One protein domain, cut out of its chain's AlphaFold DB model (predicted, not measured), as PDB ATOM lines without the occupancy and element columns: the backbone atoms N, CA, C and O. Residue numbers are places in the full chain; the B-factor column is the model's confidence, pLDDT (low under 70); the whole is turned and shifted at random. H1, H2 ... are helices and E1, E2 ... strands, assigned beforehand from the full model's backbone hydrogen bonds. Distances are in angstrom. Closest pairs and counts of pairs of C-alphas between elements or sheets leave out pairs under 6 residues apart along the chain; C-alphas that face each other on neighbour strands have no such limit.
ATOM      1  N   ALA A  13     170.968 157.310 124.656       97.25
ATOM      2  CA  ALA A  13     171.062 158.741 124.889       97.25
ATOM      3  C   ALA A  13     172.535 159.119 124.714       97.25
ATOM      4  O   ALA A  13     173.384 158.779 125.538       97.25
ATOM      5  N   VAL A  14     172.847 159.756 123.595       98.00
ATOM      6  CA  VAL A  14     174.207 160.094 123.190       98.00
ATOM      7  C   VAL A  14     174.415 161.582 123.393       98.00
ATOM      8  O   VAL A  14     173.650 162.400 122.897       98.00
ATOM      9  N   LYS A  15     175.458 161.941 124.139       97.75
ATOM     10  CA  LYS A  15     175.919 163.326 124.241       97.75
ATOM     11  C   LYS A  15     176.545 163.732 122.909       97.75
ATOM     12  O   LYS A  15     177.566 163.160 122.532       97.75
ATOM     13  N   GLU A  16     175.999 164.763 122.281       97.88
ATOM     14  CA  GLU A  16     176.594 165.404 121.106       97.88
ATOM     15  C   GLU A  16     177.700 166.365 121.546       97.88
ATOM     16  O   GLU A  16     178.872 166.199 121.213       97.88
ATOM     17  N   TRP A  17     177.346 167.343 122.381       98.12
ATOM     18  CA  TRP A  17     178.277 168.341 122.896       98.12
ATOM     19  C   TRP A  17     177.785 168.944 124.211       98.12
ATOM     20  O   TRP A  17     176.608 168.874 124.561       98.12
ATOM     21  N   ILE A  18     178.718 169.539 124.955       97.94
ATOM     22  CA  ILE A  18     178.450 170.296 126.180       97.94
ATOM     23  C   ILE A  18     179.308 171.556 126.145       97.94
ATOM     24  O   ILE A  18     180.504 171.491 125.861       97.94
ATOM     25  N   THR A  19     178.695 172.689 126.457       97.94
ATOM     26  CA  THR A  19     179.348 173.987 126.637       97.94
ATOM     27  C   THR A  19     179.119 174.492 128.063       97.94
ATOM     28  O   THR A  19     178.479 173.836 128.885       97.94
ATOM     29  N   SER A  20     179.631 175.681 128.381       97.12
ATOM     30  CA  SER A  20     179.394 176.324 129.679       97.12
ATOM     31  C   SER A  20     177.951 176.807 129.876       97.12
ATOM     32  O   SER A  20     177.569 177.105 131.013       97.12
ATOM     33  N   SER A  21     177.160 176.908 128.802       97.25
ATOM     34  CA  SER A  21     175.787 177.422 128.822       97.25
ATOM     35  C   SER A  21     174.738 176.400 128.409       97.25
ATOM     36  O   SER A  21     173.576 176.600 128.746       97.25
ATOM     37  N   GLU A  22     175.103 175.337 127.694       97.62
ATOM     38  CA  GLU A  22     174.142 174.394 127.118       97.62
ATOM     39  C   GLU A  22     174.715 172.978 126.970       97.62
ATOM     40  O   GLU A  22     175.929 172.796 126.853       97.62
ATOM     41  N   ALA A  23     173.840 171.978 126.909       97.62
ATOM     42  CA  ALA A  23     174.182 170.594 126.600       97.62
ATOM     43  C   ALA A  23     173.211 170.009 125.572       97.62
ATOM     44  O   ALA A  23     172.001 170.213 125.677       97.62
ATOM     45  N   GLN A  24     173.741 169.250 124.613       98.31
ATOM     46  CA  GLN A  24     172.982 168.631 123.534       98.31
ATOM     47  C   GLN A  24     173.109 167.112 123.575       98.31
ATOM     48  O   GLN A  24     174.211 166.563 123.664       98.31
ATOM     49  N   PHE A  25     171.970 166.443 123.432       98.19
ATOM     50  CA  PHE A  25     171.870 164.994 123.368       98.19
ATOM     51  C   PHE A  25     171.017 164.562 122.176       98.19
ATOM     52  O   PHE A  25     170.085 165.269 121.783       98.19
ATOM     53  N   GLN A  26     171.325 163.387 121.633       98.44
ATOM     54  CA  GLN A  26     170.431 162.619 120.774       98.44
ATOM     55  C   GLN A  26     169.892 161.433 121.558       98.44
ATOM     56  O   GLN A  26     170.651 160.671 122.153       98.44
ATOM     57  N   ILE A  27     168.578 161.279 121.553       98.19
ATOM     58  CA  ILE A  27     167.880 160.154 122.161       98.19
ATOM     59  C   ILE A  27     167.300 159.323 121.027       98.19
ATOM     60  O   ILE A  27     166.677 159.873 120.118       98.19
ATOM     61  N   SER A  28     167.499 158.013 121.083       98.19
ATOM     62  CA  SER A  28     166.929 157.070 120.127       98.19
ATOM     63  C   SER A  28     166.351 155.867 120.852       98.19
ATOM     64  O   SER A  28     166.897 155.401 121.855       98.19
ATOM     65  N   HIS A  29     165.255 155.354 120.320       98.25
ATOM     66  CA  HIS A  29     164.645 154.107 120.730       98.25
ATOM     67  C   HIS A  29     164.082 153.411 119.504       98.25
ATOM     68  O   HIS A  29     163.373 154.030 118.717       98.25
ATOM     69  N   SER A  30     164.391 152.127 119.380       96.94
ATOM     70  CA  SER A  30     163.784 151.229 118.405       96.94
ATOM     71  C   SER A  30     163.744 149.836 119.013       96.94
ATOM     72  O   SER A  30     164.761 149.143 119.069       96.94
ATOM     73  N   VAL A  31     162.603 149.456 119.590       95.25
ATOM     74  CA  VAL A  31     162.484 148.202 120.351       95.25
ATOM     75  C   VAL A  31     161.218 147.457 119.966       95.25
ATOM     76  O   VAL A  31     160.115 147.989 120.074       95.25
ATOM     77  N   GLY A  32     161.391 146.204 119.548       91.88
ATOM     78  CA  GLY A  32     160.311 145.299 119.166       91.88
ATOM     79  C   GLY A  32     159.915 144.309 120.259       91.88
ATOM     80  O   GLY A  32     160.557 144.175 121.309       91.88
ATOM     81  N   LEU A  33     158.845 143.560 119.990       89.75
ATOM     82  CA  LEU A  33     158.371 142.509 120.886       89.75
ATOM     83  C   LEU A  33     159.332 141.307 120.900       89.75
ATOM     84  O   LEU A  33     159.700 140.787 119.847       89.75
ATOM     85  N   PRO A  41     156.346 145.642 113.844       92.19
ATOM     86  CA  PRO A  41     157.228 146.797 113.873       92.19
ATOM     87  C   PRO A  41     157.672 147.132 115.302       92.19
ATOM     88  O   PRO A  41     157.015 146.779 116.289       92.19
ATOM     89  N   ASN A  42     158.810 147.813 115.392       94.88
ATOM     90  CA  ASN A  42     159.325 148.340 116.645       94.88
ATOM     91  C   ASN A  42     158.453 149.499 117.140       94.88
ATOM     92  O   ASN A  42     157.636 150.037 116.403       94.88
ATOM     93  N   ILE A  43     158.635 149.868 118.408       96.25
ATOM     94  CA  ILE A  43     158.252 151.194 118.891       96.25
ATOM     95  C   ILE A  43     159.451 152.107 118.679       96.25
ATOM     96  O   ILE A  43     160.519 151.869 119.260       96.25
ATOM     97  N   ASP A  44     159.261 153.150 117.890       97.88
ATOM     98  CA  ASP A  44     160.298 154.050 117.422       97.88
ATOM     99  C   ASP A  44     160.092 155.478 117.942       97.88
ATOM    100  O   ASP A  44     159.011 156.070 117.864       97.88
ATOM    101  N   TYR A  45     161.165 156.067 118.473       98.25
ATOM    102  CA  TYR A  45     161.234 157.501 118.735       98.25
ATOM    103  C   TYR A  45     162.663 158.031 118.676       98.25
ATOM    104  O   TYR A  45     163.620 157.357 119.058       98.25
ATOM    105  N   SER A  46     162.807 159.269 118.205       98.38
ATOM    106  CA  SER A  46     164.095 159.951 118.097       98.38
ATOM    107  C   SER A  46     163.953 161.431 118.419       98.38
ATOM    108  O   SER A  46     163.065 162.102 117.886       98.38
ATOM    109  N   TYR A  47     164.835 161.934 119.285       98.50
ATOM    110  CA  TYR A  47     164.794 163.302 119.784       98.50
ATOM    111  C   TYR A  47     166.170 163.946 119.862       98.50
ATOM    112  O   TYR A  47     167.106 163.386 120.426       98.50
ATOM    113  N   SER A  48     166.225 165.193 119.416       98.25
ATOM    114  CA  SER A  48     167.270 166.150 119.740       98.25
ATOM    115  C   SER A  48     166.859 166.911 121.000       98.25
ATOM    116  O   SER A  48     165.838 167.605 120.997       98.25
ATOM    117  N   LEU A  49     167.633 166.764 122.075       97.75
ATOM    118  CA  LEU A  49     167.426 167.412 123.372       97.75
ATOM    119  C   LEU A  49     168.523 168.453 123.616       97.75
ATOM    120  O   LEU A  49     169.683 168.086 123.794       97.75
ATOM    121  N   ASN A  50     168.148 169.730 123.694       97.81
ATOM    122  CA  ASN A  50     169.021 170.814 124.143       97.81
ATOM    123  C   ASN A  50     168.578 171.294 125.529       97.81
ATOM    124  O   ASN A  50     167.404 171.597 125.758       97.81
ATOM    125  N   ILE A  51     169.522 171.360 126.459       95.69
ATOM    126  CA  ILE A  51     169.313 171.840 127.821       95.69
ATOM    127  C   ILE A  51     170.152 173.095 128.013       95.69
ATOM    128  O   ILE A  51     171.378 173.026 127.956       95.69
ATOM    129  N   GLN A  52     169.508 174.215 128.322       95.62
ATOM    130  CA  GLN A  52     170.189 175.461 128.647       95.62
ATOM    131  C   GLN A  52     170.421 175.600 130.154       95.62
ATOM    132  O   GLN A  52     169.609 175.174 130.978       95.62
ATOM    133  N   LYS A  53     171.505 176.283 130.529       93.56
ATOM    134  CA  LYS A  53     171.859 176.631 131.916       93.56
ATOM    135  C   LYS A  53     170.802 177.503 132.597       93.56
ATOM    136  O   LYS A  53     170.693 177.481 133.817       93.56
ATOM    137  N   SER A  54     170.012 178.239 131.815       91.81
ATOM    138  CA  SER A  54     168.831 178.979 132.280       91.81
ATOM    139  C   SER A  54     167.726 178.070 132.834       91.81
ATOM    140  O   SER A  54     166.824 178.554 133.511       91.81
ATOM    141  N   GLY A  55     167.786 176.765 132.550       89.06
ATOM    142  CA  GLY A  55     166.761 175.783 132.890       89.06
ATOM    143  C   GLY A  55     165.823 175.447 131.729       89.06
ATOM    144  O   GLY A  55     165.094 174.463 131.834       89.06
ATOM    145  N   VAL A  56     165.877 176.193 130.617       93.50
ATOM    146  CA  VAL A  56     165.046 175.925 129.435       93.50
ATOM    147  C   VAL A  56     165.465 174.609 128.775       93.50
ATOM    148  O   VAL A  56     166.654 174.300 128.649       93.50
ATOM    149  N   THR A  57     164.479 173.827 128.358       95.50
ATOM    150  CA  THR A  57     164.628 172.576 127.616       95.50
ATOM    151  C   THR A  57     164.000 172.724 126.247       95.50
ATOM    152  O   THR A  57     162.822 173.064 126.152       95.50
ATOM    153  N   TYR A  58     164.746 172.387 125.202       97.31
ATOM    154  CA  TYR A  58     164.207 172.215 123.861       97.31
ATOM    155  C   TYR A  58     164.250 170.746 123.483       97.31
ATOM    156  O   TYR A  58     165.280 170.089 123.636       97.31
ATOM    157  N   ILE A  59     163.132 170.239 122.971       97.94
ATOM    158  CA  ILE A  59     163.059 168.894 122.402       97.94
ATOM    159  C   ILE A  59     162.442 169.003 121.022       97.94
ATOM    160  O   ILE A  59     161.337 169.528 120.874       97.94
ATOM    161  N   ASN A  60     163.146 168.475 120.026       98.38
ATOM    162  CA  ASN A  60     162.651 168.352 118.664       98.38
ATOM    163  C   ASN A  60     162.852 166.925 118.159       98.38
ATOM    164  O   ASN A  60     163.938 166.368 118.302       98.38
ATOM    165  N   GLY A  61     161.834 166.347 117.535       98.31
ATOM    166  CA  GLY A  61     161.937 165.009 116.967       98.31
ATOM    167  C   GLY A  61     160.582 164.388 116.690       98.31
ATOM    168  O   GLY A  61     159.617 165.097 116.387       98.31
ATOM    169  N   SER A  62     160.504 163.064 116.773       98.50
ATOM    170  CA  SER A  62     159.260 162.351 116.508       98.50
ATOM    171  C   SER A  62     159.187 160.984 117.170       98.50
ATOM    172  O   SER A  62     160.223 160.383 117.446       98.50
ATOM    173  N   HIS A  63     157.968 160.484 117.337       98.50
ATOM    174  CA  HIS A  63     157.682 159.133 117.814       98.50
ATOM    175  C   HIS A  63     156.522 158.494 117.049       98.50
ATOM    176  O   HIS A  63     155.700 159.210 116.461       98.50
ATOM    177  N   ASP A  64     156.425 157.169 117.099       98.38
ATOM    178  CA  ASP A  64     155.234 156.443 116.657       98.38
ATOM    179  C   ASP A  64     153.994 156.925 117.395       98.38
ATOM    180  O   ASP A  64     154.020 157.248 118.581       98.38
ATOM    181  N   GLN A  65     152.858 156.927 116.714       98.19
ATOM    182  CA  GLN A  65     151.603 157.386 117.307       98.19
ATOM    183  C   GLN A  65     150.913 156.328 118.180       98.19
ATOM    184  O   GLN A  65     149.738 156.468 118.506       98.19
ATOM    185  N   TYR A  66     151.613 155.270 118.567       97.06
ATOM    186  CA  TYR A  66     151.151 154.290 119.539       97.06
ATOM    187  C   TYR A  66     152.375 153.645 120.206       97.06
ATOM    188  O   TYR A  66     153.379 153.458 119.524       97.06
ATOM    189  N   PRO A  67     152.340 153.271 121.496       96.44
ATOM    190  CA  PRO A  67     151.285 153.512 122.485       96.44
ATOM    191  C   PRO A  67     151.377 154.943 123.066       96.44
ATOM    192  O   PRO A  67     151.714 155.891 122.359       96.44
ATOM    193  N   TRP A  68     151.040 155.116 124.350       98.25
ATOM    194  CA  TRP A  68     151.303 156.343 125.108       98.25
ATOM    195  C   TRP A  68     152.788 156.699 125.092       98.25
ATOM    196  O   TRP A  68     153.651 155.825 125.195       98.25
ATOM    197  N   HIS A  69     153.079 157.997 124.997       98.25
ATOM    198  CA  HIS A  69     154.446 158.504 125.002       98.25
ATOM    199  C   HIS A  69     154.563 159.741 125.885       98.25
ATOM    200  O   HIS A  69     153.743 160.652 125.799       98.25
ATOM    201  N   GLU A  70     155.582 159.787 126.734       98.19
ATOM    202  CA  GLU A  70     155.704 160.807 127.772       98.19
ATOM    203  C   GLU A  70     157.167 161.206 127.953       98.19
ATOM    204  O   GLU A  70     158.065 160.363 127.919       98.19
ATOM    205  N   ILE A  71     157.411 162.500 128.155       97.19
ATOM    206  CA  ILE A  71     158.743 163.039 128.410       97.19
ATOM    207  C   ILE A  71     158.670 163.975 129.610       97.19
ATOM    208  O   ILE A  71     157.945 164.975 129.607       97.19
ATOM    209  N   TYR A  72     159.485 163.667 130.614       95.88
ATOM    210  CA  TYR A  72     159.604 164.430 131.848       95.88
ATOM    211  C   TYR A  72     161.053 164.806 132.110       95.88
ATOM    212  O   TYR A  72     161.980 164.119 131.681       95.88
ATOM    213  N   ARG A  73     161.248 165.875 132.877       92.44
ATOM    214  CA  ARG A  73     162.566 166.290 133.360       92.44
ATOM    215  C   ARG A  73     162.492 166.699 134.820       92.44
ATOM    216  O   ARG A  73     161.549 167.368 135.230       92.44
ATOM    217  N   SER A  74     163.513 166.328 135.580       92.50
ATOM    218  CA  SER A  74     163.790 166.858 136.911       92.50
ATOM    219  C   SER A  74     165.200 167.444 136.914       92.50
ATOM    220  O   SER A  74     166.114 166.890 136.303       92.50
ATOM    221  N   ASP A  75     165.357 168.582 137.582       89.25
ATOM    222  CA  ASP A  75     166.630 169.276 137.734       89.25
ATOM    223  C   ASP A  75     167.169 169.003 139.140       89.25
ATOM    224  O   ASP A  75     166.504 169.329 140.122       89.25
ATOM    225  N   ASN A  76     168.361 168.407 139.246       87.69
ATOM    226  CA  ASN A  76     169.052 168.155 140.521       87.69
ATOM    227  C   ASN A  76     168.175 167.471 141.594       87.69
ATOM    228  O   ASN A  76     168.233 167.826 142.769       87.69
ATOM    229  N   GLY A  77     167.341 166.504 141.190       88.19
ATOM    230  CA  GLY A  77     166.442 165.780 142.098       88.19
ATOM    231  C   GLY A  77     165.207 166.571 142.548       88.19
ATOM    232  O   GLY A  77     164.513 166.140 143.465       88.19
ATOM    233  N   GLY A  78     164.923 167.718 141.924       91.69
ATOM    234  CA  GLY A  78     163.725 168.517 142.170       91.69
ATOM    235  C   GLY A  78     162.438 167.913 141.596       91.69
ATOM    236  O   GLY A  78     162.378 166.757 141.166       91.69
ATOM    237  N   THR A  79     161.377 168.719 141.562       94.12
ATOM    238  CA  THR A  79     160.065 168.305 141.048       94.12
ATOM    239  C   THR A  79     160.117 167.981 139.556       94.12
ATOM    240  O   THR A  79     160.675 168.740 138.761       94.12
ATOM    241  N   TRP A  80     159.489 166.869 139.171       95.06
ATOM    242  CA  TRP A  80     159.327 166.492 137.772       95.06
ATOM    243  C   TRP A  80     158.416 167.474 137.036       95.06
ATOM    244  O   TRP A  80     157.292 167.747 137.457       95.06
ATOM    245  N   LYS A  81     158.901 167.978 135.906       92.62
ATOM    246  CA  LYS A  81     158.154 168.801 134.958       92.62
ATOM    247  C   LYS A  81     157.753 167.936 133.773       92.62
ATOM    248  O   LYS A  81     158.582 167.210 133.221       92.62
ATOM    249  N   THR A  82     156.500 168.059 133.356       96.06
ATOM    250  CA  THR A  82     156.018 167.452 132.112       96.06
ATOM    251  C   THR A  82     156.478 168.298 130.936       96.06
ATOM    252  O   THR A  82     156.103 169.468 130.831       96.06
ATOM    253  N   LEU A  83     157.292 167.715 130.057       96.12
ATOM    254  CA  LEU A  83     157.736 168.372 128.830       96.12
ATOM    255  C   LEU A  83     156.781 168.065 127.677       96.12
ATOM    256  O   LEU A  83     156.432 168.962 126.909       96.12
ATOM    257  N   TYR A  84     156.336 166.812 127.589       97.81
ATOM    258  CA  TYR A  84     155.434 166.335 126.550       97.81
ATOM    259  C   TYR A  84     154.675 165.085 127.004       97.81
ATOM    260  O   TYR A  84     155.230 164.246 127.712       97.81
ATOM    261  N   GLN A  85     153.425 164.952 126.566       98.19
ATOM    262  CA  GLN A  85     152.620 163.743 126.701       98.19
ATOM    263  C   GLN A  85     151.808 163.541 125.424       98.19
ATOM    264  O   GLN A  85     151.278 164.496 124.850       98.19
ATOM    265  N   PHE A  86     151.680 162.289 125.013       98.44
ATOM    266  CA  PHE A  86     150.849 161.850 123.910       98.44
ATOM    267  C   PHE A  86     149.899 160.761 124.392       98.44
ATOM    268  O   PHE A  86     150.331 159.731 124.910       98.44
ATOM    269  N   ASN A  87     148.604 160.999 124.192       98.31
ATOM    270  CA  ASN A  87     147.546 160.044 124.483       98.31
ATOM    271  C   ASN A  87     146.983 159.494 123.155       98.31
ATOM    272  O   ASN A  87     146.306 160.255 122.455       98.31
ATOM    273  N   PRO A  88     147.239 158.219 122.804       97.75
ATOM    274  CA  PRO A  88     146.743 157.620 121.570       97.75
ATOM    275  C   PRO A  88     145.213 157.585 121.494       97.75
ATOM    276  O   PRO A  88     144.662 157.852 120.428       97.75
ATOM    277  N   ASP A  89     144.512 157.377 122.613       97.69
ATOM    278  CA  ASP A  89     143.043 157.345 122.631       97.69
ATOM    279  C   ASP A  89     142.458 158.708 122.243       97.69
ATOM    280  O   ASP A  89     141.556 158.803 121.412       97.69
ATOM    281  N   ALA A  90     143.017 159.787 122.800       97.88
ATOM    282  CA  ALA A  90     142.607 161.153 122.471       97.88
ATOM    283  C   ALA A  90     142.994 161.551 121.037       97.88
ATOM    284  O   ALA A  90     142.327 162.383 120.422       97.88
ATOM    285  N   ALA A  91     144.072 160.970 120.505       97.06
ATOM    286  CA  ALA A  91     144.522 161.174 119.132       97.06
ATOM    287  C   ALA A  91     143.778 160.295 118.107       97.06
ATOM    288  O   ALA A  91     143.951 160.504 116.906       97.06
ATOM    289  N   GLY A  92     142.965 159.331 118.553       97.62
ATOM    290  CA  GLY A  92     142.296 158.366 117.679       97.62
ATOM    291  C   GLY A  92     143.259 157.380 117.009       97.62
ATOM    292  O   GLY A  92     142.958 156.860 115.934       97.62
ATOM    293  N   THR A  93     144.428 157.145 117.605       97.62
ATOM    294  CA  THR A  93     145.466 156.261 117.067       97.62
ATOM    295  C   THR A  93     145.413 154.895 117.751       97.62
ATOM    296  O   THR A  93     144.801 154.709 118.798       97.62
ATOM    297  N   ASN A  94     146.001 153.885 117.118       96.12
ATOM    298  CA  ASN A  94     145.948 152.496 117.574       96.12
ATOM    299  C   ASN A  94     147.215 151.750 117.139       96.12
ATOM    300  O   ASN A  94     148.094 152.337 116.516       96.12
ATOM    301  N   VAL A  95     147.293 150.448 117.420       94.44
ATOM    302  CA  VAL A  95     148.458 149.603 117.104       94.44
ATOM    303  C   VAL A  95     148.929 149.681 115.644       94.44
ATOM    304  O   VAL A  95     150.113 149.493 115.379       94.44
ATOM    305  N   ASN A  96     148.053 150.018 114.688       95.00
ATOM    306  CA  ASN A  96     148.447 150.182 113.288       95.00
ATOM    307  C   ASN A  96     149.434 151.340 113.087       95.00
ATOM    308  O   ASN A  96     150.217 151.311 112.146       95.00
ATOM    309  N   TYR A  97     149.451 152.328 113.981       96.69
ATOM    310  CA  TYR A  97     150.358 153.473 113.917       96.69
ATOM    311  C   TYR A  97     151.810 153.156 114.314       96.69
ATOM    312  O   TYR A  97     152.624 154.073 114.361       96.69
ATOM    313  N   LEU A  98     152.128 151.884 114.577       94.12
ATOM    314  CA  LEU A  98     153.503 151.375 114.612       94.12
ATOM    315  C   LEU A  98     154.030 151.027 113.211       94.12
ATOM    316  O   LEU A  98     155.222 150.825 113.014       94.12
ATOM    317  N   PHE A  99     153.151 150.860 112.218       93.06
ATOM    318  CA  PHE A  99     153.570 150.408 110.895       93.06
ATOM    319  C   PHE A  99     154.103 151.580 110.056       93.06
ATOM    320  O   PHE A  99     153.478 152.642 110.059       93.06
ATOM    321  N   PRO A 100     155.147 151.376 109.222       88.12
ATOM    322  CA  PRO A 100     155.807 152.445 108.456       88.12
ATOM    323  C   PRO A 100     154.910 153.269 107.519       88.12
ATOM    324  O   PRO A 100     155.308 154.332 107.052       88.12
ATOM    325  N   LEU A 101     153.713 152.768 107.196       92.56
ATOM    326  CA  LEU A 101     152.730 153.491 106.388       92.56
ATOM    327  C   LEU A 101     152.124 154.691 107.136       92.56
ATOM    328  O   LEU A 101     151.654 155.638 106.502       92.56
ATOM    329  N   TYR A 102     152.106 154.652 108.467       95.38
ATOM    330  CA  TYR A 102     151.546 155.711 109.291       95.38
ATOM    331  C   TYR A 102     152.637 156.722 109.657       95.38
ATOM    332  O   TYR A 102     153.746 156.336 110.012       95.38
ATOM    333  N   PRO A 103     152.353 158.032 109.573       95.94
ATOM    334  CA  PRO A 103     153.351 159.043 109.876       95.94
ATOM    335  C   PRO A 103     153.631 159.122 111.379       95.94
ATOM    336  O   PRO A 103     152.719 159.022 112.203       95.94
ATOM    337  N   ASN A 104     154.876 159.441 111.725       97.75
ATOM    338  CA  ASN A 104     155.254 159.726 113.105       97.75
ATOM    339  C   ASN A 104     154.645 161.045 113.593       97.75
ATOM    340  O   ASN A 104     154.480 162.016 112.840       97.75
ATOM    341  N   LYS A 105     154.388 161.123 114.898       98.00
ATOM    342  CA  LYS A 105     154.043 162.370 115.574       98.00
ATOM    343  C   LYS A 105     155.299 163.209 115.741       98.00
ATOM    344  O   LYS A 105     156.207 162.828 116.471       98.00
ATOM    345  N   LYS A 106     155.341 164.369 115.087       98.12
ATOM    346  CA  LYS A 106     156.405 165.358 115.295       98.12
ATOM    347  C   LYS A 106     156.161 166.141 116.579       98.12
ATOM    348  O   LYS A 106     155.021 166.523 116.858       98.12
ATOM    349  N   ILE A 107     157.234 166.428 117.305       97.19
ATOM    350  CA  ILE A 107     157.214 167.290 118.485       97.19
ATOM    351  C   ILE A 107     158.286 168.368 118.359       97.19
ATOM    352  O   ILE A 107     159.385 168.108 117.875       97.19
ATOM    353  N   ALA A 108     157.945 169.567 118.819       96.88
ATOM    354  CA  ALA A 108     158.855 170.687 119.003       96.88
ATOM    355  C   ALA A 108     158.381 171.442 120.249       96.88
ATOM    356  O   ALA A 108     157.381 172.158 120.202       96.88
ATOM    357  N   VAL A 109     159.036 171.212 121.385       95.44
ATOM    358  CA  VAL A 109     158.653 171.800 122.677       95.44
ATOM    359  C   VAL A 109     159.784 172.649 123.243       95.44
ATOM    360  O   VAL A 109     160.957 172.314 123.090       95.44
ATOM    361  N   SER A 110     159.405 173.740 123.910       95.06
ATOM    362  CA  SER A 110     160.280 174.602 124.705       95.06
ATOM    363  C   SER A 110     159.624 174.808 126.071       95.06
ATOM    364  O   SER A 110     158.459 175.217 126.136       95.06
ATOM    365  N   LYS A 111     160.317 174.425 127.145       89.44
ATOM    366  CA  LYS A 111     159.784 174.376 128.515       89.44
ATOM    367  C   LYS A 111     160.827 174.759 129.549       89.44
ATOM    368  O   LYS A 111     162.011 174.424 129.327       89.44
TER     369      LYS A 111
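What this domain is: This is residues 13 to 33 and 41 to 111 of the 111 residues of an uncharacterized protein of Anoxybacillus mongoliensis (UniProt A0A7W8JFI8). An elongated, twisted wall of five antiparallel strands, in the order E1, E2, E3, E4, E7, runs along the longest axis, and a separate hairpin of E5 and E6 partly covers one of its faces near E4 and E7, with few close contacts. Two very short helices, H1 and H2, lie at the end of the long axis where E2 ends and E3 begins. The printed part has 92 residues, with seven named strands and two named helices in the order E1 E2 E3 E4 E5 E6 H1 H2 E7, and the class is mostly strand. The whole is only just compact, close to loose, with a radius of gyration of the C-alphas of 14.5 A and spans of 43 by 25 by 22 A.

Where its parts are: In the large sheet, E1 is residues 13 to 18, 13.8 A long, and begins at C-alpha 13 at (171.062, 158.741, 124.889). E2, residues 22 to 31, is 29.5 A long, and E3, residues 43 to 52, is 28.7 A. E4 is residues 57 to 63, 18.0 A, and E7 is residues 105 to 110, 16.5 A, ending at C-alpha 110 at (160.280, 174.602, 124.705). E5 is residues 69 to 73, 14.0 A, and E6 is residues 81 to 86, 15.0 A. H1 is residues 88 to 91, 4.8 A, and H2 is residues 95 to 98, 5.9 A.

How they stand to each other: The large sheet is twisted, with C-alphas up to 4.3 A off its best plane; E1 and E7 are its edge strands. E2 and E3 are antiparallel at 173 degrees, with N 25 and O 49 2.8 A apart. In the hairpin E1 and E2, N 14 and O 26 are 2.8 A apart. In the hairpin E3 and E4, N 48 and O 60 are 2.8 A apart, and between E4 and E7 N 105 and O 63 are 2.8 A apart. These pairs are within hydrogen-bond range, as are N 71 and O 84, 2.8 A, in the hairpin E5 and E6. The closest C-alphas of E6 and E7 are those of Leu 83 and Val 109, 7.1 A apart; of E4 and E5, those of His 63 and His 69, 7.9 A. E4 and E6 are near each other. H2 is only just on the large sheet, with 5 pairs of C-alphas within 10 A, and only grazes it with residues 97 to 98. H1 is not on it, and H1 and H2 are apart. Both helices are too short for an O i to N i+4 pair; in each, the one O i to N i+3 pair is within range.

The domain as a whole: The C-alphas of Ser 20 and Asn 96, the two farthest apart, are 43.7 A apart. Residues 34 to 40, in the link from E2 to E3, are not printed, and C-alphas 33 and 41 are 8.3 A apart across this cut. Of the links that are printed whole, E5 to E6 and H2 to E7 are short and the others tight. The mean pLDDT of the printed part is 96.0, and no printed residue is under 70.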